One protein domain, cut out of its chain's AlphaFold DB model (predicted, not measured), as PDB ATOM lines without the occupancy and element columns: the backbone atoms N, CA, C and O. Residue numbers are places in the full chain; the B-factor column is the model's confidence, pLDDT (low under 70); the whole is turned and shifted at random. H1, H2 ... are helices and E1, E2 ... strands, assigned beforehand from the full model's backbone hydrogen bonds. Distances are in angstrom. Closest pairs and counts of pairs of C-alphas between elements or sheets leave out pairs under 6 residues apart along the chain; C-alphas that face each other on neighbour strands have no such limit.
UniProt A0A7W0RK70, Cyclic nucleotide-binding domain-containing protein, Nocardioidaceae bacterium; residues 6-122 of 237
ATOM      1  N   ALA A   6     208.781 234.182 190.693       94.44
ATOM      2  CA  ALA A   6     208.465 233.689 192.026       94.44
ATOM      3  C   ALA A   6     208.811 234.765 193.061       94.44
ATOM      4  O   ALA A   6     209.884 235.370 193.005       94.44
ATOM      5  N   LEU A   7     207.889 235.024 193.982       94.25
ATOM      6  CA  LEU A   7     208.149 235.890 195.124       94.25
ATOM      7  C   LEU A   7     208.663 235.043 196.296       94.25
ATOM      8  O   LEU A   7     208.389 233.846 196.335       94.25
ATOM      9  N   PRO A   8     209.402 235.634 197.251       96.00
ATOM     10  CA  PRO A   8     209.833 234.909 198.439       96.00
ATOM     11  C   PRO A   8     208.635 234.355 199.214       96.00
ATOM     12  O   PRO A   8     207.683 235.098 199.476       96.00
ATOM     13  N   ASP A   9     208.706 233.083 199.604       96.44
ATOM     14  CA  ASP A   9     207.687 232.460 200.447       96.44
ATOM     15  C   ASP A   9     207.520 233.237 201.757       96.44
ATOM     16  O   ASP A   9     208.497 233.679 202.374       96.44
ATOM     17  N   ARG A  10     206.278 233.355 202.223       94.62
ATOM     18  CA  ARG A  10     205.982 233.851 203.570       94.62
ATOM     19  C   ARG A  10     205.682 232.654 204.446       94.62
ATOM     20  O   ARG A  10     204.839 231.843 204.084       94.62
ATOM     21  N   ARG A  11     206.375 232.542 205.576       95.81
ATOM     22  CA  ARG A  11     206.237 231.416 206.500       95.81
ATOM     23  C   ARG A  11     205.972 231.926 207.902       95.81
ATOM     24  O   ARG A  11     206.585 232.908 208.327       95.81
ATOM     25  N   ARG A  12     205.076 231.252 208.609       93.25
ATOM     26  CA  ARG A  12     204.802 231.449 210.031       93.25
ATOM     27  C   ARG A  12     204.681 230.085 210.688       93.25
ATOM     28  O   ARG A  12     204.239 229.130 210.059       93.25
ATOM     29  N   ALA A  13     205.112 230.003 211.934       94.38
ATOM     30  CA  ALA A  13     204.921 228.828 212.761       94.38
ATOM     31  C   ALA A  13     204.535 229.306 214.155       94.38
ATOM     32  O   ALA A  13     205.197 230.190 214.705       94.38
ATOM     33  N   GLU A  14     203.468 228.742 214.701       94.06
ATOM     34  CA  GLU A  14     202.962 229.086 216.023       94.06
ATOM     35  C   GLU A  14     202.513 227.823 216.769       94.06
ATOM     36  O   GLU A  14     201.902 226.936 216.167       94.06
ATOM     37  N   PRO A  15     202.824 227.694 218.072       92.69
ATOM     38  CA  PRO A  15     202.273 226.622 218.890       92.69
ATOM     39  C   PRO A  15     200.744 226.709 218.960       92.69
ATOM     40  O   PRO A  15     200.188 227.792 219.142       92.69
ATOM     41  N   VAL A  16     200.076 225.561 218.883       90.69
ATOM     42  CA  VAL A  16     198.633 225.415 219.105       90.69
ATOM     43  C   VAL A  16     198.444 224.537 220.336       90.69
ATOM     44  O   VAL A  16     198.442 223.312 220.265       90.69
ATOM     45  N   GLY A  17     198.332 225.172 221.502       90.62
ATOM     46  CA  GLY A  17     198.325 224.452 222.776       90.62
ATOM     47  C   GLY A  17     199.690 223.840 223.114       90.62
ATOM     48  O   GLY A  17     200.728 224.367 222.715       90.62
ATOM     49  N   ALA A  18     199.686 222.763 223.905       92.31
ATOM     50  CA  ALA A  18     200.909 222.095 224.362       92.31
ATOM     51  C   ALA A  18     201.444 221.056 223.363       92.31
ATOM     52  O   ALA A  18     202.652 220.842 223.299       92.31
ATOM     53  N   ASP A  19     200.551 220.453 222.577       95.69
ATOM     54  CA  ASP A  19     200.831 219.223 221.832       95.69
ATOM     55  C   ASP A  19     200.759 219.406 220.313       95.69
ATOM     56  O   ASP A  19     200.751 218.421 219.584       95.69
ATOM     57  N   ALA A  20     200.710 220.640 219.807       96.12
ATOM     58  CA  ALA A  20     200.669 220.881 218.370       96.12
ATOM     59  C   ALA A  20     201.393 222.161 217.949       96.12
ATOM     60  O   ALA A  20     201.529 223.123 218.712       96.12
ATOM     61  N   VAL A  21     201.839 222.186 216.693       97.19
ATOM     62  CA  VAL A  21     202.399 223.374 216.039       97.19
ATOM     63  C   VAL A  21     201.706 223.562 214.698       97.19
ATOM     64  O   VAL A  21     201.668 222.645 213.877       97.19
ATOM     65  N   ARG A  22     201.185 224.768 214.465       96.06
ATOM     66  CA  ARG A  22     200.614 225.178 213.184       96.06
ATOM     67  C   ARG A  22     201.661 225.913 212.367       96.06
ATOM     68  O   ARG A  22     202.231 226.911 212.807       96.06
ATOM     69  N   PHE A  23     201.877 225.432 211.156       96.44
ATOM     70  CA  PHE A  23     202.688 226.052 210.125       96.44
ATOM     71  C   PHE A  23     201.761 226.697 209.100       96.44
ATOM     72  O   PHE A  23     200.788 226.087 208.671       96.44
ATOM     73  N   GLU A  24     202.074 227.915 208.683       95.69
ATOM     74  CA  GLU A  24     201.412 228.603 207.578       95.69
ATOM     75  C   GLU A  24     202.471 228.987 206.548       95.69
ATOM     76  O   GLU A  24     203.499 229.581 206.890       95.69
ATOM     77  N   GLN A  25     202.224 228.654 205.282       95.81
ATOM     78  CA  GLN A  25     203.081 229.053 204.178       95.81
ATOM     79  C   GLN A  25     202.262 229.621 203.025       95.81
ATOM     80  O   GLN A  25     201.442 228.922 202.432       95.81
ATOM     81  N   THR A  26     202.569 230.860 202.642       96.31
ATOM     82  CA  THR A  26     202.146 231.437 201.366       96.31
ATOM     83  C   THR A  26     203.262 231.302 200.340       96.31
ATOM     84  O   THR A  26     204.354 231.843 200.537       96.31
ATOM     85  N   ALA A  27     202.957 230.658 199.217       95.81
ATOM     86  CA  ALA A  27     203.810 230.595 198.038       95.81
ATOM     87  C   ALA A  27     203.097 231.229 196.837       95.81
ATOM     88  O   ALA A  27     201.872 231.179 196.714       95.81
ATOM     89  N   GLY A  28     203.850 231.842 195.929       95.06
ATOM     90  CA  GLY A  28     203.271 232.433 194.730       95.06
ATOM     91  C   GLY A  28     204.195 233.411 194.033       95.06
ATOM     92  O   GLY A  28     205.392 233.500 194.307       95.06
ATOM     93  N   GLY A  29     203.639 234.148 193.082       94.38
ATOM     94  CA  GLY A  29     204.452 235.032 192.278       94.38
ATOM     95  C   GLY A  29     203.690 235.849 191.263       94.38
ATOM     96  O   GLY A  29     202.484 235.703 191.051       94.38
ATOM     97  N   ARG A  30     204.442 236.732 190.610       93.56
ATOM     98  CA  ARG A  30     203.946 237.523 189.495       93.56
ATOM     99  C   ARG A  30     203.810 236.626 188.278       93.56
ATOM    100  O   ARG A  30     204.767 235.958 187.888       93.56
ATOM    101  N   THR A  31     202.640 236.654 187.656       91.69
ATOM    102  CA  THR A  31     202.384 235.878 186.441       91.69
ATOM    103  C   THR A  31     203.022 236.515 185.198       91.69
ATOM    104  O   THR A  31     203.603 237.598 185.252       91.69
ATOM    105  N   GLY A  32     202.937 235.833 184.053       88.62
ATOM    106  CA  GLY A  32     203.344 236.387 182.756       88.62
ATOM    107  C   GLY A  32     202.236 237.145 182.012       88.62
ATOM    108  O   GLY A  32     202.466 237.647 180.910       88.62
ATOM    109  N   VAL A  33     201.027 237.215 182.583       87.19
ATOM    110  CA  VAL A  33     199.820 237.699 181.901       87.19
ATOM    111  C   VAL A  33     199.692 239.216 182.063       87.19
ATOM    112  O   VAL A  33     199.575 239.685 183.193       87.19
ATOM    113  N   PRO A  34     199.694 240.012 180.978       88.88
ATOM    114  CA  PRO A  34     199.428 241.442 181.073       88.88
ATOM    115  C   PRO A  34     197.947 241.685 181.385       88.88
ATOM    116  O   PRO A  34     197.075 241.231 180.648       88.88
ATOM    117  N   ALA A  35     197.659 242.437 182.446       88.56
ATOM    118  CA  ALA A  35     196.299 242.755 182.858       88.56
ATOM    119  C   ALA A  35     196.144 244.242 183.234       88.56
ATOM    120  O   ALA A  35     197.110 244.874 183.681       88.56
ATOM    121  N   PRO A  36     194.950 244.827 183.032       86.44
ATOM    122  CA  PRO A  36     194.695 246.221 183.356       86.44
ATOM    123  C   PRO A  36     194.608 246.417 184.871       86.44
ATOM    124  O   PRO A  36     193.739 245.873 185.548       86.44
ATOM    125  N   ARG A  37     195.475 247.275 185.399       84.88
ATOM    126  CA  ARG A  37     195.496 247.706 186.792       84.88
ATOM    127  C   ARG A  37     195.064 249.163 186.884       84.88
ATOM    128  O   ARG A  37     195.649 250.033 186.242       84.88
ATOM    129  N   ARG A  38     194.074 249.447 187.730       83.69
ATOM    130  CA  ARG A  38     193.667 250.826 188.027       83.69
ATOM    131  C   ARG A  38     194.716 251.522 188.895       83.69
ATOM    132  O   ARG A  38     195.249 250.926 189.831       83.69
ATOM    133  N   VAL A  39     194.998 252.783 188.589       83.31
ATOM    134  CA  VAL A  39     195.919 253.644 189.346       83.31
ATOM    135  C   VAL A  39     195.250 254.983 189.655       83.31
ATOM    136  O   VAL A  39     194.353 255.415 188.939       83.31
ATOM    137  N   SER A  40     195.663 255.634 190.743       84.00
ATOM    138  CA  SER A  40     195.013 256.852 191.257       84.00
ATOM    139  C   SER A  40     195.300 258.120 190.448       84.00
ATOM    140  O   SER A  40     194.604 259.114 190.617       84.00
ATOM    141  N   HIS A  41     196.296 258.090 189.561       81.56
ATOM    142  CA  HIS A  41     196.733 259.238 188.767       81.56
ATOM    143  C   HIS A  41     196.735 258.889 187.273       81.56
ATOM    144  O   HIS A  41     196.858 257.704 186.942       81.56
ATOM    145  N   PRO A  42     196.624 259.880 186.364       77.50
ATOM    146  CA  PRO A  42     196.736 259.649 184.925       77.50
ATOM    147  C   PRO A  42     197.944 258.753 184.583       77.50
ATOM    148  O   PRO A  42     199.019 258.951 185.154       77.50
ATOM    149  N   PRO A  43     197.798 257.752 183.690       86.25
ATOM    150  CA  PRO A  43     196.663 257.506 182.789       86.25
ATOM    151  C   PRO A  43     195.484 256.713 183.402       86.25
ATOM    152  O   PRO A  43     194.644 256.215 182.657       86.25
ATOM    153  N   PHE A  44     195.401 256.572 184.733       85.81
ATOM    154  CA  PHE A  44     194.352 255.859 185.497       85.81
ATOM    155  C   PHE A  44     194.254 254.341 185.266       85.81
ATOM    156  O   PHE A  44     193.693 253.621 186.095       85.81
ATOM    157  N   VAL A  45     194.860 253.833 184.193       86.19
ATOM    158  CA  VAL A  45     195.058 252.411 183.910       86.19
ATOM    159  C   VAL A  45     196.507 252.178 183.496       86.19
ATOM    160  O   VAL A  45     197.020 252.830 182.592       86.19
ATOM    161  N   GLN A  46     197.160 251.215 184.133       87.75
ATOM    162  CA  GLN A  46     198.472 250.706 183.744       87.75
ATOM    163  C   GLN A  46     198.387 249.201 183.533       87.75
ATOM    164  O   GLN A  46     197.610 248.524 184.198       87.75
ATOM    165  N   PHE A  47     199.197 248.656 182.634       88.31
ATOM    166  CA  PHE A  47     199.312 247.210 182.511       88.31
ATOM    167  C   PHE A  47     200.339 246.689 183.508       88.31
ATOM    168  O   PHE A  47     201.456 247.196 183.593       88.31
ATOM    169  N   ALA A  48     199.956 245.661 184.252       87.88
ATOM    170  CA  ALA A  48     200.828 244.935 185.159       87.88
ATOM    171  C   ALA A  48     200.477 243.449 185.103       87.88
ATOM    172  O   ALA A  48     199.406 243.073 184.629       87.88
ATOM    173  N   ALA A  49     201.368 242.602 185.603       90.88
ATOM    174  CA  ALA A  49     201.055 241.194 185.781       90.88
ATOM    175  C   ALA A  49     200.490 240.944 187.187       90.88
ATOM    176  O   ALA A  49     201.170 241.292 188.161       90.88
ATOM    177  N   PRO A  50     199.270 240.387 187.314       92.50
ATOM    178  CA  PRO A  50     198.705 240.054 188.612       92.50
ATOM    179  C   PRO A  50     199.490 238.925 189.279       92.50
ATOM    180  O   PRO A  50     200.188 238.148 188.611       92.50
ATOM    181  N   LEU A  51     199.369 238.837 190.601       94.38
ATOM    182  CA  LEU A  51     199.937 237.752 191.387       94.38
ATOM    183  C   LEU A  51     198.998 236.546 191.401       94.38
ATOM    184  O   LEU A  51     197.778 236.696 191.451       94.38
ATOM    185  N   ALA A  52     199.574 235.351 191.392       94.44
ATOM    186  CA  ALA A  52     198.894 234.118 191.768       94.44
ATOM    187  C   ALA A  52     199.573 233.564 193.023       94.44
ATOM    188  O   ALA A  52     200.802 233.617 193.116       94.44
ATOM    189  N   TRP A  53     198.793 233.083 193.988       95.19
ATOM    190  CA  TRP A  53     199.327 232.590 195.256       95.19
ATOM    191  C   TRP A  53     198.416 231.564 195.908       95.19
ATOM    192  O   TRP A  53     197.212 231.545 195.657       95.19
ATOM    193  N   THR A  54     199.013 230.771 196.782       95.19
ATOM    194  CA  THR A  54     198.368 229.745 197.592       95.19
ATOM    195  C   THR A  54     198.930 229.866 199.001       95.19
ATOM    196  O   THR A  54     200.150 229.926 199.168       95.19
ATOM    197  N   THR A  55     198.058 229.903 199.997       94.88
ATOM    198  CA  THR A  55     198.396 229.863 201.418       94.88
ATOM    199  C   THR A  55     197.858 228.567 201.990       94.88
ATOM    200  O   THR A  55     196.650 228.330 201.969       94.88
ATOM    201  N   LEU A  56     198.766 227.723 202.470       94.88
ATOM    202  CA  LEU A  56     198.440 226.464 203.127       94.88
ATOM    203  C   LEU A  56     198.768 226.559 204.607       94.88
ATOM    204  O   LEU A  56     199.804 227.113 204.986       94.88
ATOM    205  N   THR A  57     197.913 225.961 205.417       94.31
ATOM    206  CA  THR A  57     198.170 225.694 206.827       94.31
ATOM    207  C   THR A  57     198.342 224.195 207.022       94.31
ATOM    208  O   THR A  57     197.669 223.397 206.375       94.31
ATOM    209  N   LEU A  58     199.276 223.815 207.889       94.50
ATOM    210  CA  LEU A  58     199.535 222.443 208.312       94.50
ATOM    211  C   LEU A  58     199.714 222.452 209.827       94.50
ATOM    212  O   LEU A  58     200.637 223.090 210.332       94.50
ATOM    213  N   THR A  59     198.851 221.756 210.547       95.62
ATOM    214  CA  THR A  59     198.986 221.527 211.984       95.62
ATOM    215  C   THR A  59     199.544 220.131 212.188       95.62
ATOM    216  O   THR A  59     198.967 219.162 211.703       95.62
ATOM    217  N   LEU A  60     200.678 220.038 212.877       95.12
ATOM    218  CA  LEU A  60     201.276 218.770 213.283       95.12
ATOM    219  C   LEU A  60     201.044 218.574 214.778       95.12
ATOM    220  O   LEU A  60     201.382 219.465 215.563       95.12
ATOM    221  N   HIS A  61     200.507 217.417 215.154       96.06
ATOM    222  CA  HIS A  61     200.227 217.043 216.539       96.06
ATOM    223  C   HIS A  61     201.284 216.067 217.072       96.06
ATOM    224  O   HIS A  61     201.884 215.292 216.325       96.06
ATOM    225  N   ALA A  62     201.519 216.089 218.381       95.19
ATOM    226  CA  ALA A  62     202.521 215.265 219.056       95.19
ATOM    227  C   ALA A  62     202.191 213.763 219.016       95.19
ATOM    228  O   ALA A  62     203.093 212.934 219.127       95.19
ATOM    229  N   ASP A  63     200.918 213.411 218.826       94.88
ATOM    230  CA  ASP A  63     200.459 212.034 218.628       94.88
ATOM    231  C   ASP A  63     200.741 211.490 217.211       94.88
ATOM    232  O   ASP A  63     200.476 210.320 216.930       94.88
ATOM    233  N   GLY A  64     201.319 212.316 216.331       91.88
ATOM    234  CA  GLY A  64     201.666 211.969 214.956       91.88
ATOM    235  C   GLY A  64     200.553 212.225 213.942       91.88
ATOM    236  O   GLY A  64     200.757 211.955 212.757       91.88
ATOM    237  N   THR A  65     199.398 212.743 214.368       92.44
ATOM    238  CA  THR A  65     198.341 213.175 213.448       92.44
ATOM    239  C   THR A  65     198.651 214.538 212.823       92.44
ATOM    240  O   THR A  65     199.495 215.303 213.303       92.44
ATOM    241  N   GLN A  66     197.984 214.835 211.706       91.62
ATOM    242  CA  GLN A  66     198.140 216.096 210.990       91.62
ATOM    243  C   GLN A  66     196.819 216.569 210.387       91.62
ATOM    244  O   GLN A  66     196.045 215.763 209.872       91.62
ATOM    245  N   ASP A  67     196.640 217.885 210.358       90.56
ATOM    246  CA  ASP A  67     195.547 218.559 209.660       90.56
ATOM    247  C   ASP A  67     196.129 219.576 208.686       90.56
ATOM    248  O   ASP A  67     197.110 220.248 209.006       90.56
ATOM    249  N   PHE A  68     195.526 219.743 207.513       91.19
ATOM    250  CA  PHE A  68     195.923 220.795 206.582       91.19
ATOM    251  C   PHE A  68     194.705 221.497 205.994       91.19
ATOM    252  O   PHE A  68     193.624 220.923 205.886       91.19
ATOM    253  N   GLU A  69     194.891 222.747 205.586       90.31
ATOM    254  CA  GLU A  69     193.827 223.570 205.021       90.31
ATOM    255  C   GLU A  69     194.398 224.506 203.944       90.31
ATOM    256  O   GLU A  69     195.523 225.006 204.029       90.31
ATOM    257  N   LEU A  70     193.597 224.756 202.905       91.62
ATOM    258  CA  LEU A  70     193.835 225.847 201.963       91.62
ATOM    259  C   LEU A  70     193.316 227.155 202.572       91.62
ATOM    260  O   LEU A  70     192.218 227.602 202.259       91.62
ATOM    261  N   ALA A  71     194.110 227.757 203.455       90.62
ATOM    262  CA  ALA A  71     193.725 228.946 204.217       90.62
ATOM    263  C   ALA A  71     193.514 230.197 203.342       90.62
ATOM    264  O   ALA A  71     192.718 231.079 203.669       90.62
ATOM    265  N   GLY A  72     194.211 230.283 202.207       91.62
ATOM    266  CA  GLY A  72     194.081 231.413 201.295       91.62
ATOM    267  C   GLY A  72     194.529 231.090 199.881       91.62
ATOM    268  O   GLY A  72     195.355 230.206 199.652       91.62
ATOM    269  N   ALA A  73     193.973 231.790 198.899       93.56
ATOM    270  CA  ALA A  73     194.347 231.595 197.507       93.56
ATOM    271  C   ALA A  73     194.006 232.805 196.638       93.56
ATOM    272  O   ALA A  73     193.034 233.528 196.878       93.56
ATOM    273  N   SER A  74     194.770 233.004 195.563       93.06
ATOM    274  CA  SER A  74     194.392 233.970 194.538       93.06
ATOM    275  C   SER A  74     193.076 233.548 193.868       93.06
ATOM    276  O   SER A  74     192.905 232.363 193.581       93.06
ATOM    277  N   PRO A  75     192.174 234.485 193.509       90.06
ATOM    278  CA  PRO A  75     190.897 234.141 192.870       90.06
ATOM    279  C   PRO A  75     191.033 233.445 191.508       90.06
ATOM    280  O   PRO A  75     190.065 232.926 190.971       90.06
ATOM    281  N   PHE A  76     192.217 233.480 190.903       90.81
ATOM    282  CA  PHE A  76     192.564 232.741 189.697       90.81
ATOM    283  C   PHE A  76     194.087 232.501 189.695       90.81
ATOM    284  O   PHE A  76     194.823 233.343 190.227       90.81
ATOM    285  N   PRO A  77     194.599 231.403 189.104       91.06
ATOM    286  CA  PRO A  77     193.867 230.236 188.588       91.06
ATOM    287  C   PRO A  77     193.227 229.395 189.708       91.06
ATOM    288  O   PRO A  77     193.266 229.784 190.867       91.06
ATOM    289  N   ARG A  78     192.603 228.261 189.355       91.38
ATOM    290  CA  ARG A  78     192.094 227.281 190.332       91.38
ATOM    291  C   ARG A  78     193.267 226.597 191.044       91.38
ATOM    292  O   ARG A  78     194.220 226.198 190.377       91.38
ATOM    293  N   HIS A  79     193.166 226.414 192.358       92.06
ATOM    294  CA  HIS A  79     194.211 225.823 193.206       92.06
ATOM    295  C   HIS A  79     193.868 224.393 193.585       92.06
ATOM    296  O   HIS A  79     192.710 224.095 193.875       92.06
ATOM    297  N   TRP A  80     194.860 223.512 193.500       90.69
ATOM    298  CA  TRP A  80     194.741 222.072 193.709       90.69
ATOM    299  C   TRP A  80     195.833 221.674 194.701       90.69
ATOM    300  O   TRP A  80     197.005 221.979 194.477       90.69
ATOM    301  N   VAL A  81     195.445 221.034 195.797       89.94
ATOM    302  CA  VAL A  81     196.334 220.630 196.889       89.94
ATOM    303  C   VAL A  81     196.323 219.116 196.963       89.94
ATOM    304  O   VAL A  81     195.254 218.509 197.010       89.94
ATOM    305  N   TYR A  82     197.505 218.516 196.966       89.62
ATOM    306  CA  TYR A  82     197.678 217.072 196.988       89.62
ATOM    307  C   TYR A  82     198.233 216.634 198.340       89.62
ATOM    308  O   TYR A  82     199.045 217.351 198.928       89.62
ATOM    309  N   ASP A  83     197.793 215.473 198.816       86.56
ATOM    310  CA  ASP A  83     198.326 214.843 200.021       86.56
ATOM    311  C   ASP A  83     199.709 214.208 199.774       86.56
ATOM    312  O   ASP A  83     200.283 214.278 198.682       86.56
ATOM    313  N   THR A  84     200.258 213.578 200.812       85.00
ATOM    314  CA  THR A  84     201.570 212.912 200.778       85.00
ATOM    315  C   THR A  84     201.636 211.725 199.820       85.00
ATOM    316  O   THR A  84     202.722 211.393 199.349       85.00
ATOM    317  N   ASP A  85     200.494 211.116 199.497       89.25
ATOM    318  CA  ASP A  85     200.384 210.019 198.534       89.25
ATOM    319  C   ASP A  85     200.159 210.533 197.098       89.25
ATOM    320  O   ASP A  85     200.009 209.747 196.158       89.25
ATOM    321  N   GLY A  86     200.122 211.857 196.912       86.12
ATOM    322  CA  GLY A  86     199.862 212.507 195.633       86.12
ATOM    323  C   GLY A  86     198.394 212.462 195.206       86.12
ATOM    324  O   GLY A  86     198.095 212.733 194.037       86.12
ATOM    325  N   ARG A  87     197.461 212.127 196.107       85.81
ATOM    326  CA  ARG A  87     196.021 212.200 195.825       85.81
ATOM    327  C   ARG A  87     195.543 213.635 195.999       85.81
ATOM    328  O   ARG A  87     196.002 214.354 196.879       85.81
ATOM    329  N   LEU A  88     194.633 214.075 195.130       85.38
ATOM    330  CA  LEU A  88     194.034 215.402 195.253       85.38
ATOM    331  C   LEU A  88     193.189 215.432 196.529       85.38
ATOM    332  O   LEU A  88     192.281 214.620 196.669       85.38
ATOM    333  N   ALA A  89     193.505 216.358 197.425       86.38
ATOM    334  CA  ALA A  89     192.948 216.400 198.768       86.38
ATOM    335  C   ALA A  89     192.071 217.639 198.995       86.38
ATOM    336  O   ALA A  89     191.037 217.551 199.643       86.38
ATOM    337  N   VAL A  90     192.437 218.782 198.403       86.31
ATOM    338  CA  VAL A  90     191.654 220.027 198.461       86.31
ATOM    339  C   VAL A  90     191.695 220.734 197.111       86.31
ATOM    340  O   VAL A  90     192.712 220.725 196.409       86.31
ATOM    341  N   LYS A  91     190.597 221.400 196.746       87.38
ATOM    342  CA  LYS A  91     190.527 222.240 195.550       87.38
ATOM    343  C   LYS A  91     189.751 223.522 195.825       87.38
ATOM    344  O   LYS A  91     188.694 223.488 196.448       87.38
ATOM    345  N   SER A  92     190.235 224.652 195.307       87.69
ATOM    346  CA  SER A  92     189.475 225.903 195.379       87.69
ATOM    347  C   SER A  92     188.207 225.788 194.526       87.69
ATOM    348  O   SER A  92     188.283 225.434 193.345       87.69
ATOM    349  N   ALA A  93     187.049 226.099 195.097       78.94
ATOM    350  CA  ALA A  93     185.737 225.915 194.482       78.94
ATOM    351  C   ALA A  93     185.371 227.030 193.494       78.94
ATOM    352  O   ALA A  93     184.792 226.778 192.441       78.94
ATOM    353  N   THR A  94     185.782 228.264 193.762       83.81
ATOM    354  CA  THR A  94     185.457 229.416 192.911       83.81
ATOM    355  C   THR A  94     186.679 229.924 192.159       83.81
ATOM    356  O   THR A  94     187.773 229.967 192.729       83.81
ATOM    357  N   ILE A  95     186.486 230.390 190.926       88.00
ATOM    358  CA  ILE A  95     187.451 231.219 190.209       88.00
ATOM    359  C   ILE A  95     186.829 232.548 189.770       88.00
ATOM    360  O   ILE A  95     185.721 232.610 189.254       88.00
ATOM    361  N   ASP A  96     187.578 233.637 189.914       88.06
ATOM    362  CA  ASP A  96     187.171 234.968 189.467       88.06
ATOM    363  C   ASP A  96     188.317 235.641 188.709       88.06
ATOM    364  O   ASP A  96     189.146 236.372 189.262       88.06
ATOM    365  N   TYR A  97     188.352 235.388 187.400       88.12
ATOM    366  CA  TYR A  97     189.336 235.984 186.499       88.12
ATOM    367  C   TYR A  97     189.261 237.516 186.495       88.12
ATOM    368  O   TYR A  97     190.288 238.189 186.395       88.12
ATOM    369  N   GLN A  98     188.060 238.095 186.588       86.94
ATOM    370  CA  GLN A  98     187.892 239.543 186.517       86.94
ATOM    371  C   GLN A  98     188.451 240.208 187.777       86.94
ATOM    372  O   GLN A  98     189.231 241.158 187.675       86.94
ATOM    373  N   ARG A  99     188.115 239.685 188.960       87.75
ATOM    374  CA  ARG A  99     188.692 240.149 190.226       87.75
ATOM    375  C   ARG A  99     190.198 239.937 190.248       87.75
ATOM    376  O   ARG A  99     190.926 240.862 190.588       87.75
ATOM    377  N   TRP A 100     190.682 238.770 189.833       91.69
ATOM    378  CA  TRP A 100     192.116 238.503 189.769       91.69
ATOM    379  C   TRP A 100     192.851 239.490 188.853       91.69
ATOM    380  O   TRP A 100     193.765 240.184 189.291       91.69
ATOM    381  N   SER A 101     192.404 239.634 187.606       89.19
ATOM    382  CA  SER A 101     193.063 240.488 186.609       89.19
ATOM    383  C   SER A 101     193.055 241.978 186.955       89.19
ATOM    384  O   SER A 101     193.900 242.713 186.451       89.19
ATOM    385  N   THR A 102     192.142 242.433 187.819       87.75
ATOM    386  CA  THR A 102     192.003 243.856 188.176       87.75
ATOM    387  C   THR A 102     192.476 244.198 189.587       87.75
ATOM    388  O   THR A 102     192.861 245.346 189.822       87.75
ATOM    389  N   ALA A 103     192.493 243.231 190.509       86.75
ATOM    390  CA  ALA A 103     192.746 243.472 191.927       86.75
ATOM    391  C   ALA A 103     193.901 242.659 192.527       86.75
ATOM    392  O   ALA A 103     194.369 243.045 193.592       86.75
ATOM    393  N   ALA A 104     194.415 241.601 191.886       90.38
ATOM    394  CA  ALA A 104     195.505 240.781 192.440       90.38
ATOM    395  C   ALA A 104     196.886 241.461 192.312       90.38
ATOM    396  O   ALA A 104     197.823 240.931 191.714       90.38
ATOM    397  N   PHE A 105     197.015 242.668 192.865       87.50
ATOM    398  CA  PHE A 105     198.220 243.489 192.823       87.50
ATOM    399  C   PHE A 105     198.474 244.173 194.169       87.50
ATOM    400  O   PHE A 105     197.546 244.639 194.829       87.50
ATOM    401  N   GLY A 106     199.750 244.359 194.517       86.12
ATOM    402  CA  GLY A 106     200.160 245.216 195.634       86.12
ATOM    403  C   GLY A 106     199.491 244.835 196.959       86.12
ATOM    404  O   GLY A 106     199.607 243.696 197.399       86.12
ATOM    405  N   ARG A 107     198.787 245.794 197.577       85.25
ATOM    406  CA  ARG A 107     198.182 245.661 198.916       85.25
ATOM    407  C   ARG A 107     197.143 244.541 199.030       85.25
ATOM    408  O   ARG A 107     197.017 243.958 200.095       85.25
ATOM    409  N   HIS A 108     196.467 244.182 197.941       84.38
ATOM    410  CA  HIS A 108     195.431 243.139 197.926       84.38
ATOM    411  C   HIS A 108     196.002 241.726 197.728       84.38
ATOM    412  O   HIS A 108     195.372 240.871 197.105       84.38
ATOM    413  N   THR A 109     197.236 241.516 198.173       89.50
ATOM    414  CA  THR A 109     197.952 240.248 198.061       89.50
ATOM    415  C   THR A 109     198.711 239.990 199.358       89.50
ATOM    416  O   THR A 109     198.981 240.947 200.096       89.50
ATOM    417  N   PRO A 110     199.131 238.744 199.625       89.75
ATOM    418  CA  PRO A 110     199.860 238.428 200.849       89.75
ATOM    419  C   PRO A 110     201.197 239.166 200.999       89.75
ATOM    420  O   PRO A 110     201.664 239.354 202.115       89.75
ATOM    421  N   TRP A 111     201.825 239.626 199.913       90.44
ATOM    422  CA  TRP A 111     203.039 240.464 199.983       90.44
ATOM    423  C   TRP A 111     202.744 241.954 200.206       90.44
ATOM    424  O   TRP A 111     203.665 242.766 200.270       90.44
ATOM    425  N   GLY A 112     201.467 242.312 200.292       84.94
ATOM    426  CA  GLY A 112     200.978 243.604 200.740       84.94
ATOM    427  C   GLY A 112     200.338 243.476 202.118       84.94
ATOM    428  O   GLY A 112     201.033 243.214 203.095       84.94
ATOM    429  N   ASP A 113     199.014 243.633 202.177       77.56
ATOM    430  CA  ASP A 113     198.268 243.777 203.431       77.56
ATOM    431  C   ASP A 113     197.113 242.769 203.575       77.56
ATOM    432  O   ASP A 113     196.381 242.814 204.562       77.56
ATOM    433  N   THR A 114     196.857 241.906 202.586       74.69
ATOM    434  CA  THR A 114     195.629 241.093 202.565       74.69
ATOM    435  C   THR A 114     195.851 239.732 201.927       74.69
ATOM    436  O   THR A 114     196.315 239.653 200.793       74.69
ATOM    437  N   ASP A 115     195.434 238.673 202.616       76.62
ATOM    438  CA  ASP A 115     195.206 237.370 201.995       76.62
ATOM    439  C   ASP A 115     193.712 237.188 201.685       76.62
ATOM    440  O   ASP A 115     192.854 237.748 202.370       76.62
ATOM    441  N   SER A 116     193.393 236.463 200.615       74.31
ATOM    442  CA  SER A 116     192.009 236.160 200.240       74.31
ATOM    443  C   SER A 116     191.657 234.754 200.715       74.31
ATOM    444  O   SER A 116     192.363 233.826 200.318       74.31
ATOM    445  N   PRO A 117     190.581 234.571 201.503       74.19
ATOM    446  CA  PRO A 117     190.161 233.240 201.919       74.19
ATOM    447  C   PRO A 117     189.812 232.405 200.688       74.19
ATOM    448  O   PRO A 117     189.207 232.912 199.733       74.19
ATOM    449  N   ALA A 118     190.201 231.134 200.700       72.94
ATOM    450  CA  ALA A 118     189.831 230.207 199.644       72.94
ATOM    451  C   ALA A 118     188.524 229.503 200.019       72.94
ATOM    452  O   ALA A 118     188.451 228.813 201.028       72.94
ATOM    453  N   PHE A 119     187.497 229.640 199.180       72.19
ATOM    454  CA  PHE A 119     186.370 228.714 199.229       72.19
ATOM    455  C   PHE A 119     186.843 227.372 198.680       72.19
ATOM    456  O   PHE A 119     187.345 227.315 197.553       72.19
ATOM    457  N   VAL A 120     186.711 226.316 199.473       75.06
ATOM    458  CA  VAL A 120     187.086 224.942 199.123       75.06
ATOM    459  C   VAL A 120     185.822 224.139 198.844       75.06
ATOM    460  O   VAL A 120     184.775 224.418 199.416       75.06
ATOM    461  N   SER A 121     185.919 223.168 197.942       73.62
ATOM    462  CA  SER A 121     184.907 222.129 197.775       73.62
ATOM    463  C   SER A 121     185.542 220.757 197.910       73.62
ATOM    464  O   SER A 121     186.752 220.615 197.695       73.62
ATOM    465  N   ASP A 122     184.701 219.752 198.131       72.19
ATOM    466  CA  ASP A 122     185.113 218.359 198.039       72.19
ATOM    467  C   ASP A 122     185.708 218.035 196.663       72.19
ATOM    468  O   ASP A 122     185.462 218.704 195.644       72.19
TER     469      ASP A 122
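This is residues 6 to 122 of the 237 residues of the protein "Cyclic nucleotide-binding domain-containing protein" of Nocardioidaceae bacterium (UniProt A0A7W0RK70). A long, twisted sheet of two side-by-side hairpins, E1 with E2 and E5 with E6, forms the main wall, and a small hairpin, E3 with E4, lengthens the model at one end. A second small hairpin, E7 with E8, lies beside the edge strand E6, the short helix H1 packs on E3, and the final stretch returns to pair briefly with E8. The printed part has 117 residues, with eight named strands, E1 to E8, followed by one named helix, H1; the class is mostly strand. The large sheet has the order E1, E2, E5, E6 and is antiparallel. The outline is a rod spanning 58 by 27 by 21 A, only just loose and close to compact, with a radius of gyration of the C-alphas of 16.4 A.

In the large sheet, the inner strands E2, residues 20 to 30, and E5, residues 51 to 61, are antiparallel at 167 degrees, with N 25 and O 56 2.9 A apart, within hydrogen-bond range. The edge strand E1, residues 10 to 15, forms a hairpin with E2, where N 12 and O 24 are 2.9 A apart. The other edge strand E6, residues 66 to 73, forms a hairpin with E5, where N 57 and O 69 are 2.9 A apart. E4, residues 45 to 48, runs on into E5 across a break of 2 residues, at 56 degrees. E4 forms a hairpin with E3, residues 35 to 38, at 137 degrees, and N 37 and O 46 are 2.7 A apart. H1, residues 97 to 103, comes closest to E3 at the C-alphas of Thr 102 and Arg 37, 5.4 A apart. Every O i to N i+4 pair in H1 is within hydrogen-bond range. E7, residues 80 to 82, and E8, residues 88 to 92, form a hairpin, with N 81 and O 90 2.8 A apart. The closest C-alphas of E6 and E8, Leu 70 and Val 90, are 7.1 A apart.

E1 begins at C-alpha 10 (205.982, 233.851, 203.570) and is 17.3 A long. E2 measures 33.5 A, E5 32.6 A and E6 20.9 A from first to last C-alpha. E5 begins at C-alpha 51 (199.937, 237.752, 191.387). H1 ends at C-alpha 103 (192.746, 243.472, 191.927).

The two C-alphas farthest apart, those of Pro 42 and Asp 63, are 58.5 A apart. The printed part has no cut, and no link between named elements is long. Residues 104 to 122 hold no named element, but residues 120 to 121 pair antiparallel with residues 91 to 92 of E8. The mean pLDDT of the printed part is 89.1, and no printed residue is under 70.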